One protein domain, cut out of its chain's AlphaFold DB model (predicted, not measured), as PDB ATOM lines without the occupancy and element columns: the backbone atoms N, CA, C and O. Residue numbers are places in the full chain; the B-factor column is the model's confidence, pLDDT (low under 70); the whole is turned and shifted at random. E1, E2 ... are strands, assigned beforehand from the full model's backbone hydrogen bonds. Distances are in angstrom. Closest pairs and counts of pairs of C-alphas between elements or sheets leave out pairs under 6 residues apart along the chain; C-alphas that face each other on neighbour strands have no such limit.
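This is residues 237 to 359 of the 359 residues of an uncharacterized protein of Propionicimonas paludicola (UniProt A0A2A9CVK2). Three antiparallel sheets are stacked as layers, with the twisted sheet E5 E6 E9 E8 in the middle, the sheet E1 E2 E3 E4 over one of its faces and the smaller sheet E7 E10 E11 partly over the other. The first two layers also come together along both edges, E1 beside E8 and E4 beside E5, and make a flattened, nearly closed barrel of eight strands. The printed part has 123 residues, with no named helix and eleven named strands, E1 to E11 in that order along the chain; 70 residues are in named strands, and the class is all strand. The whole is compact and rounded, with a radius of gyration of the C-alphas of 13.4 A and spans of 39 by 31 by 25 A.

E1 is residues 237 to 242, 16.9 A from first to last C-alpha, and begins at C-alpha 237 at (12.754, 39.119, 23.664). E2, residues 249 to 255, is 19.7 A long, and E3, residues 260 to 265, is 16.5 A. E4 is the short strand of residues 269 to 271, 6.5 A. E5, residues 281 to 287, is 20.7 A, and E6, residues 290 to 296, is 20.0 A. E7, residues 302 to 308, is 17.8 A, and E8, residues 314 to 320, is 19.9 A. E9, residues 323 to 330, has the most residues, eight, and runs 23.4 A to C-alpha 330 at (-9.099, 38.529, 8.486). E10, residues 340 to 346, is 17.2 A. E11, residues 352 to 356, is 13.5 A and ends at C-alpha 356 at (-13.723, 33.948, 24.360).

E1 E2 E3 E4 is a meander, each strand the antiparallel neighbour of the one before, and its edge strands are E1 and E4. N 239 and O 252 of the hairpin E1 and E2 are 2.9 A apart, within hydrogen-bond range; so are N 251 and O 264 of E2 and E3, 2.8 A, and N 271 and O 263 of E3 and E4, 2.9 A. The sheet E5 E6 E9 E8 has N 285 and O 292, 2.9 A, between E5 and E6, N 293 and O 328, 2.8 A, between E6 and E9, and N 316 and O 327, 2.8 A, between E8 and E9. These two sheets are face to face, 8.9 A centre to centre where they face each other, with their strands at 35 degrees. E1 and E8 have 12 pairs of C-alphas within 8 A, the closest those of Ile 241 and Gly 318, 5.5 A apart. E4 and E5 have 7 such pairs, the closest Leu 271 and Leu 285, 5.7 A. In the third sheet, N 344 and O 305 of E10 and E7 are 2.8 A apart, and N 345 and O 353 of the hairpin E10 and E11 are 2.9 A apart. This sheet is face to face with E5 E6 E9 E8, 10.7 A centre to centre where they face each other, in a stack of sheets, that is, sheets face to face in turn. The closest C-alphas of E7 and E9 are those of Ser 302 and Gln 324, 6.3 A apart. E1 and E11, for instance, are apart.

The two C-alphas farthest apart, those of Gly 288 and Asp 349, are 40.5 A apart. The printed part has no cut and ends at residue 359, the chain's last. No link is long; E1 to E2, E4 to E5 and E9 to E10 are short, and the rest are tight. The mean pLDDT of the printed part is 78.0, and it is under 70 at residues 257 to 280, 286 to 288, 333 to 336 and 359.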
ATOM      1  N   ALA A 237      13.504  40.294  24.074       82.94
ATOM      2  CA  ALA A 237      12.754  39.119  23.664       82.94
ATOM      3  C   ALA A 237      11.902  39.479  22.440       82.94
ATOM      4  O   ALA A 237      11.100  40.412  22.499       82.94
ATOM      5  N   SER A 238      12.055  38.725  21.348       80.56
ATOM      6  CA  SER A 238      11.257  38.890  20.131       80.56
ATOM      7  C   SER A 238      10.839  37.549  19.530       80.56
ATOM      8  O   SER A 238      11.607  36.588  19.574       80.56
ATOM      9  N   VAL A 239       9.652  37.482  18.926       83.75
ATOM     10  CA  VAL A 239       9.209  36.343  18.105       83.75
ATOM     11  C   VAL A 239       8.594  36.840  16.801       83.75
ATOM     12  O   VAL A 239       7.734  37.717  16.813       83.75
ATOM     13  N   GLY A 240       9.026  36.264  15.679       82.12
ATOM     14  CA  GLY A 240       8.363  36.410  14.387       82.12
ATOM     15  C   GLY A 240       7.323  35.307  14.198       82.12
ATOM     16  O   GLY A 240       7.608  34.135  14.437       82.12
ATOM     17  N   ILE A 241       6.118  35.677  13.780       84.44
ATOM     18  CA  ILE A 241       5.001  34.771  13.522       84.44
ATOM     19  C   ILE A 241       4.568  34.963  12.077       84.44
ATOM     20  O   ILE A 241       4.050  36.018  11.712       84.44
ATOM     21  N   THR A 242       4.776  33.940  11.258       85.62
ATOM     22  CA  THR A 242       4.410  33.960   9.843       85.62
ATOM     23  C   THR A 242       2.996  33.415   9.648       85.62
ATOM     24  O   THR A 242       2.666  32.331  10.127       85.62
ATOM     25  N   LEU A 243       2.161  34.172   8.940       83.38
ATOM     26  CA  LEU A 243       0.803  33.798   8.564       83.38
ATOM     27  C   LEU A 243       0.828  32.748   7.450       83.38
ATOM     28  O   LEU A 243       1.546  32.889   6.458       83.38
ATOM     29  N   SER A 244       0.017  31.702   7.618       80.31
ATOM     30  CA  SER A 244       0.056  30.472   6.820       80.31
ATOM     31  C   SER A 244      -0.085  30.655   5.308       80.31
ATOM     32  O   SER A 244       0.472  29.861   4.552       80.31
ATOM     33  N   THR A 245      -0.851  31.650   4.857       80.69
ATOM     34  CA  THR A 245      -1.274  31.749   3.450       80.69
ATOM     35  C   THR A 245      -0.548  32.872   2.714       80.69
ATOM     36  O   THR A 245      -0.023  32.650   1.627       80.69
ATOM     37  N   SER A 246      -0.470  34.067   3.302       78.44
ATOM     38  CA  SER A 246       0.221  35.213   2.700       78.44
ATOM     39  C   SER A 246       1.738  35.211   2.898       78.44
ATOM     40  O   SER A 246       2.435  35.953   2.208       78.44
ATOM     41  N   GLY A 247       2.264  34.436   3.855       78.06
ATOM     42  CA  GLY A 247       3.674  34.507   4.256       78.06
ATOM     43  C   GLY A 247       4.048  35.809   4.976       78.06
ATOM     44  O   GLY A 247       5.224  36.048   5.259       78.06
ATOM     45  N   ARG A 248       3.064  36.663   5.290       76.44
ATOM     46  CA  ARG A 248       3.257  37.887   6.077       76.44
ATOM     47  C   ARG A 248       3.740  37.531   7.469       76.44
ATOM     48  O   ARG A 248       3.310  36.529   8.031       76.44
ATOM     49  N   THR A 249       4.611  38.356   8.038       76.25
ATOM     50  CA  THR A 249       5.178  38.101   9.365       76.25
ATOM     51  C   THR A 249       4.808  39.230  10.316       76.25
ATOM     52  O   THR A 249       4.984  40.406   9.999       76.25
ATOM     53  N   GLY A 250       4.261  38.869  11.475       75.75
ATOM     54  CA  GLY A 250       4.128  39.770  12.613       75.75
ATOM     55  C   GLY A 250       5.234  39.518  13.625       75.75
ATOM     56  O   GLY A 250       5.544  38.366  13.909       75.75
ATOM     57  N   THR A 251       5.818  40.577  14.172       77.31
ATOM     58  CA  THR A 251       6.862  40.491  15.191       77.31
ATOM     59  C   THR A 251       6.311  40.989  16.518       77.31
ATOM     60  O   THR A 251       5.862  42.128  16.628       77.31
ATOM     61  N   LEU A 252       6.353  40.139  17.540       78.44
ATOM     62  CA  LEU A 252       6.117  40.527  18.929       78.44
ATOM     63  C   LEU A 252       7.458  40.788  19.604       78.44
ATOM     64  O   LEU A 252       8.385  39.996  19.453       78.44
ATOM     65  N   ILE A 253       7.538  41.872  20.368       77.06
ATOM     66  CA  ILE A 253       8.706  42.297  21.130       77.06
ATOM     67  C   ILE A 253       8.283  42.655  22.552       77.06
ATOM     68  O   ILE A 253       7.259  43.307  22.755       77.06
ATOM     69  N   TRP A 254       9.103  42.276  23.531       76.31
ATOM     70  CA  TRP A 254       8.929  42.673  24.923       76.31
ATOM     71  C   TRP A 254      10.236  43.171  25.523       76.31
ATOM     72  O   TRP A 254      11.195  42.413  25.687       76.31
ATOM     73  N   ASP A 255      10.232  44.437  25.931       75.00
ATOM     74  CA  ASP A 255      11.235  44.987  26.830       75.00
ATOM     75  C   ASP A 255      10.698  45.025  28.270       75.00
ATOM     76  O   ASP A 255       9.900  45.888  28.652       75.00
ATOM     77  N   LYS A 256      11.177  44.090  29.097       71.44
ATOM     78  CA  LYS A 256      10.851  44.010  30.530       71.44
ATOM     79  C   LYS A 256      11.309  45.229  31.324       71.44
ATOM     80  O   LYS A 256      10.683  45.550  32.329       71.44
ATOM     81  N   ALA A 257      12.407  45.869  30.925       68.56
ATOM     82  CA  ALA A 257      12.949  47.023  31.631       68.56
ATOM     83  C   ALA A 257      12.073  48.262  31.423       68.56
ATOM     84  O   ALA A 257      11.932  49.067  32.343       68.56
ATOM     85  N   LEU A 258      11.459  48.385  30.245       65.25
ATOM     86  CA  LEU A 258      10.510  49.455  29.929       65.25
ATOM     87  C   LEU A 258       9.050  49.083  30.234       65.25
ATOM     88  O   LEU A 258       8.177  49.949  30.200       65.25
ATOM     89  N   GLY A 259       8.765  47.808  30.522       62.59
ATOM     90  CA  GLY A 259       7.393  47.294  30.558       62.59
ATOM     91  C   GLY A 259       6.695  47.460  29.204       62.59
ATOM     92  O   GLY A 259       5.483  47.628  29.134       62.59
ATOM     93  N   LEU A 260       7.468  47.504  28.120       61.72
ATOM     94  CA  LEU A 260       6.969  47.829  26.798       61.72
ATOM     95  C   LEU A 260       6.777  46.544  25.999       61.72
ATOM     96  O   LEU A 260       7.737  45.948  25.513       61.72
ATOM     97  N   ASP A 261       5.516  46.153  25.855       66.31
ATOM     98  CA  ASP A 261       5.083  45.088  24.950       66.31
ATOM     99  C   ASP A 261       4.664  45.714  23.622       66.31
ATOM    100  O   ASP A 261       3.705  46.492  23.579       66.31
ATOM    101  N   VAL A 262       5.367  45.416  22.540       62.59
ATOM    102  CA  VAL A 262       5.088  45.963  21.214       62.59
ATOM    103  C   VAL A 262       4.884  44.840  20.232       62.59
ATOM    104  O   VAL A 262       5.661  43.896  20.180       62.59
ATOM    105  N   MET A 263       3.867  44.990  19.396       62.44
ATOM    106  CA  MET A 263       3.674  44.105  18.272       62.44
ATOM    107  C   MET A 263       3.588  44.894  16.975       62.44
ATOM    108  O   MET A 263       2.924  45.929  16.885       62.44
ATOM    109  N   THR A 264       4.241  44.358  15.956       63.12
ATOM    110  CA  THR A 264       4.282  44.912  14.609       63.12
ATOM    111  C   THR A 264       3.833  43.854  13.621       63.12
ATOM    112  O   THR A 264       4.018  42.659  13.839       63.12
ATOM    113  N   VAL A 265       3.193  44.277  12.536       59.88
ATOM    114  CA  VAL A 265       2.840  43.394  11.419       59.88
ATOM    115  C   VAL A 265       3.392  44.026  10.154       59.88
ATOM    116  O   VAL A 265       3.247  45.236   9.973       59.88
ATOM    117  N   SER A 266       3.998  43.212   9.285       55.09
ATOM    118  CA  SER A 266       4.751  43.608   8.079       55.09
ATOM    119  C   SER A 266       4.064  44.593   7.117       55.09
ATOM    120  O   SER A 266       4.720  45.127   6.231       55.09
ATOM    121  N   ASP A 267       2.774  44.885   7.289       50.44
ATOM    122  CA  ASP A 267       1.993  45.797   6.440       50.44
ATOM    123  C   ASP A 267       1.838  47.199   7.065       50.44
ATOM    124  O   ASP A 267       0.854  47.899   6.831       50.44
ATOM    125  N   GLY A 268       2.796  47.613   7.903       43.97
ATOM    126  CA  GLY A 268       2.818  48.943   8.528       43.97
ATOM    127  C   GLY A 268       1.791  49.122   9.647       43.97
ATOM    128  O   GLY A 268       1.507  50.245  10.068       43.97
ATOM    129  N   GLY A 269       1.218  48.017  10.123       50.06
ATOM    130  CA  GLY A 269       0.266  48.014  11.215       50.06
ATOM    131  C   GLY A 269       0.950  47.938  12.581       50.06
ATOM    132  O   GLY A 269       1.734  47.022  12.827       50.06
ATOM    133  N   ARG A 270       0.621  48.873  13.483       53.25
ATOM    134  CA  ARG A 270       1.100  48.899  14.875       53.25
ATOM    135  C   ARG A 270       0.045  48.359  15.828       53.25
ATOM    136  O   ARG A 270      -1.034  48.935  15.934       53.25
ATOM    137  N   LEU A 271       0.355  47.287  16.544       53.75
ATOM    138  CA  LEU A 271      -0.530  46.717  17.554       53.75
ATOM    139  C   LEU A 271      -0.148  47.258  18.937       53.75
ATOM    140  O   LEU A 271       1.023  47.285  19.324       53.75
ATOM    141  N   GLY A 272      -1.157  47.733  19.673       50.62
ATOM    142  CA  GLY A 272      -1.013  48.103  21.080       50.62
ATOM    143  C   GLY A 272      -0.605  46.889  21.915       50.62
ATOM    144  O   GLY A 272      -0.843  45.751  21.518       50.62
ATOM    145  N   GLY A 273       0.051  47.126  23.046       50.19
ATOM    146  CA  GLY A 273       0.716  46.062  23.784       50.19
ATOM    147  C   GLY A 273      -0.204  45.122  24.525       50.19
ATOM    148  O   GLY A 273      -1.315  45.473  24.912       50.19
ATOM    149  N   VAL A 274       0.332  43.930  24.732       51.19
ATOM    150  CA  VAL A 274      -0.305  42.831  25.436       51.19
ATOM    151  C   VAL A 274       0.430  42.663  26.752       51.19
ATOM    152  O   VAL A 274       1.529  42.121  26.775       51.19
ATOM    153  N   GLU A 275      -0.163  43.144  27.843       52.31
ATOM    154  CA  GLU A 275       0.382  42.920  29.179       52.31
ATOM    155  C   GLU A 275       0.481  41.416  29.509       52.31
ATOM    156  O   GLU A 275      -0.411  40.621  29.186       52.31
ATOM    157  N   PRO A 276       1.525  40.992  30.222       49.25
ATOM    158  CA  PRO A 276       1.628  39.632  30.728       49.25
ATOM    159  C   PRO A 276       0.601  39.376  31.847       49.25
ATOM    160  O   PRO A 276       0.899  39.547  33.024       49.25
ATOM    161  N   ALA A 277      -0.587  38.890  31.492       54.94
ATOM    162  CA  ALA A 277      -1.617  38.491  32.453       54.94
ATOM    163  C   ALA A 277      -1.552  36.989  32.810       54.94
ATOM    164  O   ALA A 277      -0.876  36.194  32.146       54.94
ATOM    165  N   SER A 278      -2.254  36.614  33.887       55.12
ATOM    166  CA  SER A 278      -2.562  35.220  34.256       55.12
ATOM    167  C   SER A 278      -3.611  34.578  33.343       55.12
ATOM    168  O   SER A 278      -3.773  33.361  33.355       55.12
ATOM    169  N   GLU A 279      -4.312  35.395  32.560       65.81
ATOM    170  CA  GLU A 279      -5.281  35.000  31.540       65.81
ATOM    171  C   GLU A 279      -4.718  35.304  30.143       65.81
ATOM    172  O   GLU A 279      -3.780  36.101  30.029       65.81
ATOM    173  N   PRO A 280      -5.250  34.681  29.073       67.31
ATOM    174  CA  PRO A 280      -4.889  35.048  27.713       67.31
ATOM    175  C   PRO A 280      -5.125  36.534  27.493       67.31
ATOM    176  O   PRO A 280      -6.217  37.043  27.751       67.31
ATOM    177  N   ASN A 281      -4.097  37.219  27.013       77.00
ATOM    178  CA  ASN A 281      -4.195  38.627  26.681       77.00
ATOM    179  C   ASN A 281      -4.127  38.798  25.162       77.00
ATOM    180  O   ASN A 281      -3.486  38.008  24.467       77.00
ATOM    181  N   TRP A 282      -4.836  39.790  24.639       75.62
ATOM    182  CA  TRP A 282      -5.057  39.954  23.214       75.62
ATOM    183  C   TRP A 282      -5.039  41.424  22.808       75.62
ATOM    184  O   TRP A 282      -5.251  42.326  23.614       75.62
ATOM    185  N   THR A 283      -4.772  41.659  21.530       75.12
ATOM    186  CA  THR A 283      -4.760  42.995  20.930       75.12
ATOM    187  C   THR A 283      -5.171  42.886  19.472       75.12
ATOM    188  O   THR A 283      -4.833  41.900  18.811       75.12
ATOM    189  N   THR A 284      -5.894  43.884  18.971       75.31
ATOM    190  CA  THR A 284      -6.361  43.934  17.584       75.31
ATOM    191  C   THR A 284      -6.022  45.269  16.936       75.31
ATOM    192  O   THR A 284      -6.043  46.321  17.571       75.31
ATOM    193  N   LEU A 285      -5.740  45.213  15.640       73.94
ATOM    194  CA  LEU A 285      -5.506  46.349  14.771       73.94
ATOM    195  C   LEU A 285      -6.219  46.098  13.457       73.94
ATOM    196  O   LEU A 285      -6.037  45.048  12.848       73.94
ATOM    197  N   GLY A 286      -6.948  47.095  12.975       68.94
ATOM    198  CA  GLY A 286      -7.327  47.141  11.571       68.94
ATOM    199  C   GLY A 286      -6.426  48.099  10.799       68.94
ATOM    200  O   GLY A 286      -6.091  49.179  11.286       68.94
ATOM    201  N   SER A 287      -6.054  47.721   9.584       68.56
ATOM    202  CA  SER A 287      -5.421  48.604   8.604       68.56
ATOM    203  C   SER A 287      -5.773  48.131   7.198       68.56
ATOM    204  O   SER A 287      -5.770  46.933   6.929       68.56
ATOM    205  N   GLY A 288      -6.110  49.057   6.297       68.69
ATOM    206  CA  GLY A 288      -6.339  48.732   4.884       68.69
ATOM    207  C   GLY A 288      -7.437  47.687   4.626       68.69
ATOM    208  O   GLY A 288      -7.347  46.950   3.649       68.69
ATOM    209  N   GLY A 289      -8.448  47.592   5.501       74.06
ATOM    210  CA  GLY A 289      -9.510  46.578   5.408       74.06
ATOM    211  C   GLY A 289      -9.100  45.174   5.873       74.06
ATOM    212  O   GLY A 289      -9.840  44.219   5.651       74.06
ATOM    213  N   VAL A 290      -7.930  45.047   6.503       78.06
ATOM    214  CA  VAL A 290      -7.456  43.825   7.152       78.06
ATOM    215  C   VAL A 290      -7.434  44.047   8.655       78.06
ATOM    216  O   VAL A 290      -6.789  44.971   9.147       78.06
ATOM    217  N   LEU A 291      -8.114  43.171   9.378       81.00
ATOM    218  CA  LEU A 291      -8.082  43.091  10.827       81.00
ATOM    219  C   LEU A 291      -7.033  42.061  11.226       81.00
ATOM    220  O   LEU A 291      -6.991  40.979  10.654       81.00
ATOM    221  N   THR A 292      -6.163  42.386  12.171       81.38
ATOM    222  CA  THR A 292      -5.132  41.485  12.687       81.38
ATOM    223  C   THR A 292      -5.227  41.444  14.201       81.38
ATOM    224  O   THR A 292      -5.156  42.489  14.845       81.38
ATOM    225  N   THR A 293      -5.380  40.249  14.761       83.38
ATOM    226  CA  THR A 293      -5.458  40.008  16.201       83.38
ATOM    227  C   THR A 293      -4.332  39.093  16.634       83.38
ATOM    228  O   THR A 293      -4.039  38.096  15.976       83.38
ATOM    229  N   MET A 294      -3.736  39.401  17.777       83.50
ATOM    230  CA  MET A 294      -2.813  38.508  18.459       83.50
ATOM    231  C   MET A 294      -3.390  38.092  19.802       83.50
ATOM    232  O   MET A 294      -3.996  38.907  20.491       83.50
ATOM    233  N   VAL A 295      -3.147  36.840  20.174       86.38
ATOM    234  CA  VAL A 295      -3.431  36.283  21.495       86.38
ATOM    235  C   VAL A 295      -2.134  35.720  22.065       86.38
ATOM    236  O   VAL A 295      -1.460  34.915  21.426       86.38
ATOM    237  N   VAL A 296      -1.788  36.133  23.279       85.69
ATOM    238  CA  VAL A 296      -0.665  35.606  24.059       85.69
ATOM    239  C   VAL A 296      -1.239  34.756  25.181       85.69
ATOM    240  O   VAL A 296      -1.963  35.256  26.043       85.69
ATOM    241  N   LEU A 297      -0.913  33.465  25.177       88.25
ATOM    242  CA  LEU A 297      -1.349  32.549  26.224       88.25
ATOM    243  C   LEU A 297      -0.558  32.766  27.532       88.25
ATOM    244  O   LEU A 297       0.557  33.304  27.514       88.25
ATOM    245  N   PRO A 298      -1.107  32.336  28.684       86.38
ATOM    246  CA  PRO A 298      -0.370  32.309  29.942       86.38
ATOM    247  C   PRO A 298       0.930  31.500  29.837       86.38
ATOM    248  O   PRO A 298       1.085  30.629  28.979       86.38
ATOM    249  N   ARG A 299       1.878  31.761  30.742       86.62
ATOM    250  CA  ARG A 299       3.139  31.003  30.803       86.62
ATOM    251  C   ARG A 299       2.891  29.512  30.975       86.62
ATOM    252  O   ARG A 299       2.064  29.119  31.797       86.62
ATOM    253  N   GLY A 300       3.619  28.703  30.211       87.25
ATOM    254  CA  GLY A 300       3.507  27.247  30.225       87.25
ATOM    255  C   GLY A 300       2.193  26.705  29.655       87.25
ATOM    256  O   GLY A 300       1.970  25.500  29.731       87.25
ATOM    257  N   ALA A 301       1.326  27.561  29.106       91.06
ATOM    258  CA  ALA A 301       0.109  27.119  28.448       91.06
ATOM    259  C   ALA A 301       0.371  26.690  26.997       91.06
ATOM    260  O   ALA A 301       1.201  27.279  26.304       91.06
ATOM    261  N   SER A 302      -0.390  25.701  26.531       92.81
ATOM    262  CA  SER A 302      -0.354  25.215  25.149       92.81
ATOM    263  C   SER A 302      -1.728  25.312  24.493       92.81
ATOM    264  O   SER A 302      -2.728  24.885  25.070       92.81
ATOM    265  N   LEU A 303      -1.763  25.819  23.268       94.25
ATOM    266  CA  LEU A 303      -2.925  25.858  22.394       94.25
ATOM    267  C   LEU A 303      -3.442  24.441  22.132       94.25
ATOM    268  O   LEU A 303      -2.667  23.550  21.781       94.25
ATOM    269  N   LEU A 304      -4.749  24.254  22.299       93.62
ATOM    270  CA  LEU A 304      -5.455  23.019  21.966       93.62
ATOM    271  C   LEU A 304      -6.319  23.199  20.718       93.62
ATOM    272  O   LEU A 304      -6.280  22.353  19.832       93.62
ATOM    273  N   ASP A 305      -7.090  24.288  20.668       94.19
ATOM    274  CA  ASP A 305      -7.995  24.599  19.563       94.19
ATOM    275  C   ASP A 305      -8.259  26.110  19.476       94.19
ATOM    276  O   ASP A 305      -8.114  26.841  20.461       94.19
ATOM    277  N   GLN A 306      -8.680  26.581  18.308       92.75
ATOM    278  CA  GLN A 306      -9.007  27.976  18.059       92.75
ATOM    279  C   GLN A 306     -10.076  28.090  16.980       92.75
ATOM    280  O   GLN A 306     -10.076  27.353  15.995       92.75
ATOM    281  N   SER A 307     -10.954  29.074  17.126       91.56
ATOM    282  CA  SER A 307     -11.871  29.447  16.056       91.56
ATOM    283  C   SER A 307     -11.861  30.943  15.819       91.56
ATOM    284  O   SER A 307     -11.507  31.744  16.688       91.56
ATOM    285  N   PHE A 308     -12.256  31.304  14.608       90.06
ATOM    286  CA  PHE A 308     -12.102  32.643  14.073       90.06
ATOM    287  C   PHE A 308     -13.449  33.241  13.671       90.06
ATOM    288  O   PHE A 308     -14.434  32.518  13.511       90.06
ATOM    289  N   GLU A 309     -13.470  34.557  13.516       84.81
ATOM    290  CA  GLU A 309     -14.532  35.340  12.897       84.81
ATOM    291  C   GLU A 309     -13.986  36.053  11.647       84.81
ATOM    292  O   GLU A 309     -12.792  36.361  11.538       84.81
ATOM    293  N   GLY A 310     -14.876  36.296  10.687       79.56
ATOM    294  CA  GLY A 310     -14.564  36.965   9.427       79.56
ATOM    295  C   GLY A 310     -14.075  36.037   8.307       79.56
ATOM    296  O   GLY A 310     -13.869  34.834   8.483       79.56
ATOM    297  N   ASP A 311     -13.922  36.620   7.119       80.88
ATOM    298  CA  ASP A 311     -13.627  35.900   5.882       80.88
ATOM    299  C   ASP A 311     -12.134  35.893   5.535       80.88
ATOM    300  O   ASP A 311     -11.404  36.875   5.705       80.88
ATOM    301  N   GLY A 312     -11.688  34.781   4.941       83.69
ATOM    302  CA  GLY A 312     -10.321  34.646   4.436       83.69
ATOM    303  C   GLY A 312      -9.269  34.674   5.540       83.69
ATOM    304  O   GLY A 312      -8.205  35.255   5.342       83.69
ATOM    305  N   VAL A 313      -9.587  34.077   6.693       87.88
ATOM    306  CA  VAL A 313      -8.708  34.082   7.860       87.88
ATOM    307  C   VAL A 313      -7.404  33.348   7.570       87.88
ATOM    308  O   VAL A 313      -7.388  32.217   7.087       87.88
ATOM    309  N   GLU A 314      -6.306  33.990   7.943       88.88
ATOM    310  CA  GLU A 314      -4.971  33.409   7.968       88.88
ATOM    311  C   GLU A 314      -4.440  33.477   9.389       88.88
ATOM    312  O   GLU A 314      -4.708  34.447  10.098       88.88
ATOM    313  N   TRP A 315      -3.666  32.482   9.812       91.38
ATOM    314  CA  TRP A 315      -3.114  32.479  11.161       91.38
ATOM    315  C   TRP A 315      -1.750  31.797  11.224       91.38
ATOM    316  O   TRP A 315      -1.320  31.116  10.293       91.38
ATOM    317  N   GLY A 316      -1.057  32.022  12.333       90.00
ATOM    318  CA  GLY A 316       0.229  31.424  12.656       90.00
ATOM    319  C   GLY A 316       0.434  31.371  14.166       90.00
ATOM    320  O   GLY A 316      -0.293  32.011  14.931       90.00
ATOM    321  N   THR A 317       1.427  30.600  14.607       91.69
ATOM    322  CA  THR A 317       1.814  30.531  16.022       91.69
ATOM    323  C   THR A 317       3.311  30.716  16.196       91.69
ATOM    324  O   THR A 317       4.095  30.418  15.297       91.69
ATOM    325  N   GLY A 318       3.699  31.207  17.368       88.19
ATOM    326  CA  GLY A 318       5.083  31.342  17.793       88.19
ATOM    327  C   GLY A 318       5.238  31.000  19.268       88.19
ATOM    328  O   GLY A 318       4.264  30.947  20.019       88.19
ATOM    329  N   SER A 319       6.477  30.757  19.683       87.56
ATOM    330  CA  SER A 319       6.837  30.616  21.095       87.56
ATOM    331  C   SER A 319       7.608  31.848  21.543       87.56
ATOM    332  O   SER A 319       8.538  32.281  20.867       87.56
ATOM    333  N   PHE A 320       7.223  32.401  22.683       83.44
ATOM    334  CA  PHE A 320       7.776  33.625  23.238       83.44
ATOM    335  C   PHE A 320       7.753  33.524  24.744       83.44
ATOM    336  O   PHE A 320       6.674  33.368  25.296       83.44
ATOM    337  N   GLU A 321       8.875  33.598  25.445       80.06
ATOM    338  CA  GLU A 321       8.800  33.577  26.911       80.06
ATOM    339  C   GLU A 321       9.014  32.242  27.605       80.06
ATOM    340  O   GLU A 321       9.609  32.219  28.669       80.06
ATOM    341  N   ASP A 322       8.472  31.161  27.018       84.50
ATOM    342  CA  ASP A 322       7.650  30.122  27.703       84.50
ATOM    343  C   ASP A 322       6.125  30.242  27.481       84.50
ATOM    344  O   ASP A 322       5.346  29.457  28.027       84.50
ATOM    345  N   ARG A 323       5.679  31.205  26.674       86.31
ATOM    346  CA  ARG A 323       4.288  31.391  26.251       86.31
ATOM    347  C   ARG A 323       4.128  31.002  24.793       86.31
ATOM    348  O   ARG A 323       5.054  31.132  23.990       86.31
ATOM    349  N   GLN A 324       2.923  30.589  24.438       89.38
ATOM    350  CA  GLN A 324       2.532  30.465  23.045       89.38
ATOM    351  C   GLN A 324       1.790  31.724  22.605       89.38
ATOM    352  O   GLN A 324       0.941  32.253  23.324       89.38
ATOM    353  N   VAL A 325       2.132  32.198  21.416       88.06
ATOM    354  CA  VAL A 325       1.547  33.380  20.795       88.06
ATOM    355  C   VAL A 325       0.867  32.949  19.513       88.06
ATOM    356  O   VAL A 325       1.396  32.124  18.768       88.06
ATOM    357  N   ILE A 326      -0.312  33.496  19.269       89.88
ATOM    358  CA  ILE A 326      -1.150  33.175  18.125       89.88
ATOM    359  C   ILE A 326      -1.445  34.484  17.420       89.88
ATOM    360  O   ILE A 326      -1.879  35.443  18.053       89.88
ATOM    361  N   LEU A 327      -1.210  34.521  16.119       87.81
ATOM    362  CA  LEU A 327      -1.509  35.659  15.267       87.81
ATOM    363  C   LEU A 327      -2.551  35.229  14.250       87.81
ATOM    364  O   LEU A 327      -2.381  34.188  13.623       87.81
ATOM    365  N   ALA A 328      -3.597  36.022  14.069       88.81
ATOM    366  CA  ALA A 328      -4.587  35.811  13.029       88.81
ATOM    367  C   ALA A 328      -4.913  37.119  12.319       88.81
ATOM    368  O   ALA A 328      -4.914  38.184  12.934       88.81
ATOM    369  N   SER A 329      -5.217  37.042  11.029       87.06
ATOM    370  CA  SER A 329      -5.714  38.170  10.251       87.06
ATOM    371  C   SER A 329      -6.928  37.781   9.424       87.06
ATOM    372  O   SER A 329      -6.975  36.663   8.923       87.06
ATOM    373  N   SER A 330      -7.863  38.708   9.246       86.94
ATOM    374  CA  SER A 330      -9.099  38.529   8.486       86.94
ATOM    375  C   SER A 330      -9.381  39.747   7.609       86.94
ATOM    376  O   SER A 330      -8.976  40.867   7.935       86.94
ATOM    377  N   LYS A 331     -10.072  39.545   6.484       82.19
ATOM    378  CA  LYS A 331     -10.517  40.632   5.601       82.19
ATOM    379  C   LYS A 331     -11.849  41.165   6.115       82.19
ATOM    380  O   LYS A 331     -12.899  40.838   5.572       82.19
ATOM    381  N   GLU A 332     -11.820  41.963   7.177       71.56
ATOM    382  CA  GLU A 332     -13.038  42.519   7.767       71.56
ATOM    383  C   GLU A 332     -12.915  44.036   8.013       71.56
ATOM    384  O   GLU A 332     -11.890  44.497   8.519       71.56
ATOM    385  N   PRO A 333     -13.941  44.843   7.665       53.22
ATOM    386  CA  PRO A 333     -13.896  46.301   7.808       53.22
ATOM    387  C   PRO A 333     -14.167  46.805   9.237       53.22
ATOM    388  O   PRO A 333     -14.090  48.011   9.475       53.22
ATOM    389  N   SER A 334     -14.520  45.926  10.185       59.81
ATOM    390  CA  SER A 334     -14.899  46.314  11.549       59.81
ATOM    391  C   SER A 334     -13.694  46.251  12.500       59.81
ATOM    392  O   SER A 334     -13.199  45.181  12.838       59.81
ATOM    393  N   TYR A 335     -13.227  47.416  12.959       62.03
ATOM    394  CA  TYR A 335     -12.056  47.580  13.840       62.03
ATOM    395  C   TYR A 335     -12.315  47.204  15.312       62.03
ATOM    396  O   TYR A 335     -11.455  47.423  16.160       62.03
ATOM    397  N   ILE A 336     -13.517  46.718  15.634       61.19
ATOM    398  CA  ILE A 336     -14.019  46.637  17.016       61.19
ATOM    399  C   ILE A 336     -13.975  45.198  17.553       61.19
ATOM    400  O   ILE A 336     -14.062  44.993  18.758       61.19
ATOM    401  N   ARG A 337     -13.800  44.195  16.684       73.19
ATOM    402  CA  ARG A 337     -13.855  42.778  17.064       73.19
ATOM    403  C   ARG A 337     -12.501  42.097  16.974       73.19
ATOM    404  O   ARG A 337     -11.604  42.543  16.277       73.19
ATOM    405  N   SER A 338     -12.337  41.024  17.729       79.00
ATOM    406  CA  SER A 338     -11.214  40.103  17.579       79.00
ATOM    407  C   SER A 338     -11.418  39.228  16.339       79.00
ATOM    408  O   SER A 338     -12.534  38.794  16.080       79.00
ATOM    409  N   VAL A 339     -10.340  38.897  15.621       86.81
ATOM    410  CA  VAL A 339     -10.361  37.848  14.582       86.81
ATOM    411  C   VAL A 339     -10.615  36.471  15.201       86.81
ATOM    412  O   VAL A 339     -11.128  35.580  14.539       86.81
ATOM    413  N   PHE A 340     -10.266  36.258  16.468       88.25
ATOM    414  CA  PHE A 340     -10.615  35.037  17.198       88.25
ATOM    415  C   PHE A 340     -12.015  35.155  17.796       88.25
ATOM    416  O   PHE A 340     -12.281  36.140  18.480       88.25
ATOM    417  N   SER A 341     -12.850  34.125  17.649       88.75
ATOM    418  CA  SER A 341     -14.063  33.950  18.465       88.75
ATOM    419  C   SER A 341     -13.737  33.275  19.800       88.75
ATOM    420  O   SER A 341     -14.261  33.656  20.850       88.75
ATOM    421  N   GLN A 342     -12.843  32.283  19.782       92.00
ATOM    422  CA  GLN A 342     -12.385  31.574  20.980       92.00
ATOM    423  C   GLN A 342     -10.999  30.955  20.787       92.00
ATOM    424  O   GLN A 342     -10.599  30.599  19.677       92.00
ATOM    425  N   VAL A 343     -10.299  30.784  21.906       91.88
ATOM    426  CA  VAL A 343      -9.039  30.047  22.008       91.88
ATOM    427  C   VAL A 343      -9.128  29.097  23.196       91.88
ATOM    428  O   VAL A 343      -9.293  29.530  24.337       91.88
ATOM    429  N   THR A 344      -9.000  27.801  22.931       94.75
ATOM    430  CA  THR A 344      -8.950  26.750  23.948       94.75
ATOM    431  C   THR A 344      -7.504  26.336  24.164       94.75
ATOM    432  O   THR A 344      -6.773  26.041  23.220       94.75
ATOM    433  N   TYR A 345      -7.074  26.309  25.420       94.50
ATOM    434  CA  TYR A 345      -5.700  26.022  25.798       94.50
ATOM    435  C   TYR A 345      -5.639  25.150  27.049       94.50
ATOM    436  O   TYR A 345      -6.556  25.121  27.870       94.50
ATOM    437  N   ARG A 346      -4.521  24.448  27.204       95.56
ATOM    438  CA  ARG A 346      -4.145  23.755  28.432       95.56
ATOM    439  C   ARG A 346      -3.225  24.661  29.231       95.56
ATOM    440  O   ARG A 346      -2.186  25.057  28.716       95.56
ATOM    441  N   ALA A 347      -3.604  25.010  30.452       91.88
ATOM    442  CA  ALA A 347      -2.783  25.797  31.363       91.88
ATOM    443  C   ALA A 347      -1.595  24.979  31.904       91.88
ATOM    444  O   ALA A 347      -1.575  23.750  31.813       91.88
ATOM    445  N   ALA A 348      -0.621  25.658  32.518       89.25
ATOM    446  CA  ALA A 348       0.570  25.020  33.086       89.25
ATOM    447  C   ALA A 348       0.259  23.981  34.185       89.25
ATOM    448  O   ALA A 348       1.046  23.066  34.410       89.25
ATOM    449  N   ASP A 349      -0.889  24.101  34.857       91.56
ATOM    450  CA  ASP A 349      -1.375  23.142  35.858       91.56
ATOM    451  C   ASP A 349      -2.132  21.942  35.247       91.56
ATOM    452  O   ASP A 349      -2.640  21.087  35.972       91.56
ATOM    453  N   GLY A 350      -2.208  21.868  33.914       91.19
ATOM    454  CA  GLY A 350      -2.865  20.802  33.165       91.19
ATOM    455  C   GLY A 350      -4.367  20.997  32.952       91.19
ATOM    456  O   GLY A 350      -4.965  20.199  32.230       91.19
ATOM    457  N   ARG A 351      -4.989  22.036  33.529       93.88
ATOM    458  CA  ARG A 351      -6.415  22.316  33.310       93.88
ATOM    459  C   ARG A 351      -6.658  22.880  31.918       93.88
ATOM    460  O   ARG A 351      -5.887  23.699  31.422       93.88
ATOM    461  N   GLU A 352      -7.762  22.474  31.309       95.06
ATOM    462  CA  GLU A 352      -8.235  23.056  30.055       95.06
ATOM    463  C   GLU A 352      -9.090  24.289  30.347       95.06
ATOM    464  O   GLU A 352      -9.900  24.302  31.277       95.06
ATOM    465  N   ALA A 353      -8.883  25.340  29.564       92.69
ATOM    466  CA  ALA A 353      -9.597  26.598  29.666       92.69
ATOM    467  C   ALA A 353      -9.885  27.149  28.268       92.69
ATOM    468  O   ALA A 353      -9.116  26.943  27.330       92.69
ATOM    469  N   THR A 354     -10.986  27.883  28.144       92.75
ATOM    470  CA  THR A 354     -11.375  28.545  26.898       92.75
ATOM    471  C   THR A 354     -11.503  30.034  27.154       92.75
ATOM    472  O   THR A 354     -12.305  30.467  27.981       92.75
ATOM    473  N   TRP A 355     -10.717  30.818  26.427       90.44
ATOM    474  CA  TRP A 355     -10.906  32.255  26.317       90.44
ATOM    475  C   TRP A 355     -11.856  32.544  25.159       90.44
ATOM    476  O   TRP A 355     -11.732  31.955  24.086       90.44
ATOM    477  N   LYS A 356     -12.816  33.438  25.388       88.50
ATOM    478  CA  LYS A 356     -13.723  33.948  24.360       88.50
ATOM    479  C   LYS A 356     -13.404  35.411  24.142       88.50
ATOM    480  O   LYS A 356     -13.223  36.141  25.119       88.50
ATOM    481  N   ALA A 357     -13.352  35.824  22.884       80.44
ATOM    482  CA  ALA A 357     -13.142  37.227  22.600       80.44
ATOM    483  C   ALA A 357     -14.306  38.070  23.139       80.44
ATOM    484  O   ALA A 357     -15.462  37.635  23.077       80.44
ATOM    485  N   PRO A 358     -14.024  39.263  23.681       70.12
ATOM    486  CA  PRO A 358     -15.078  40.204  24.019       70.12
ATOM    487  C   PRO A 358     -15.799  40.655  22.739       70.12
ATOM    488  O   PRO A 358     -15.168  40.901  21.709       70.12
ATOM    489  N   SER A 359     -17.129  40.689  22.827       60.00
ATOM    490  CA  SER A 359     -18.082  40.921  21.730       60.00
ATOM    491  C   SER A 359     -18.235  42.377  21.314       60.00
ATOM    492  O   SER A 359     -18.279  43.204  22.256       60.00
TER     493      SER A 359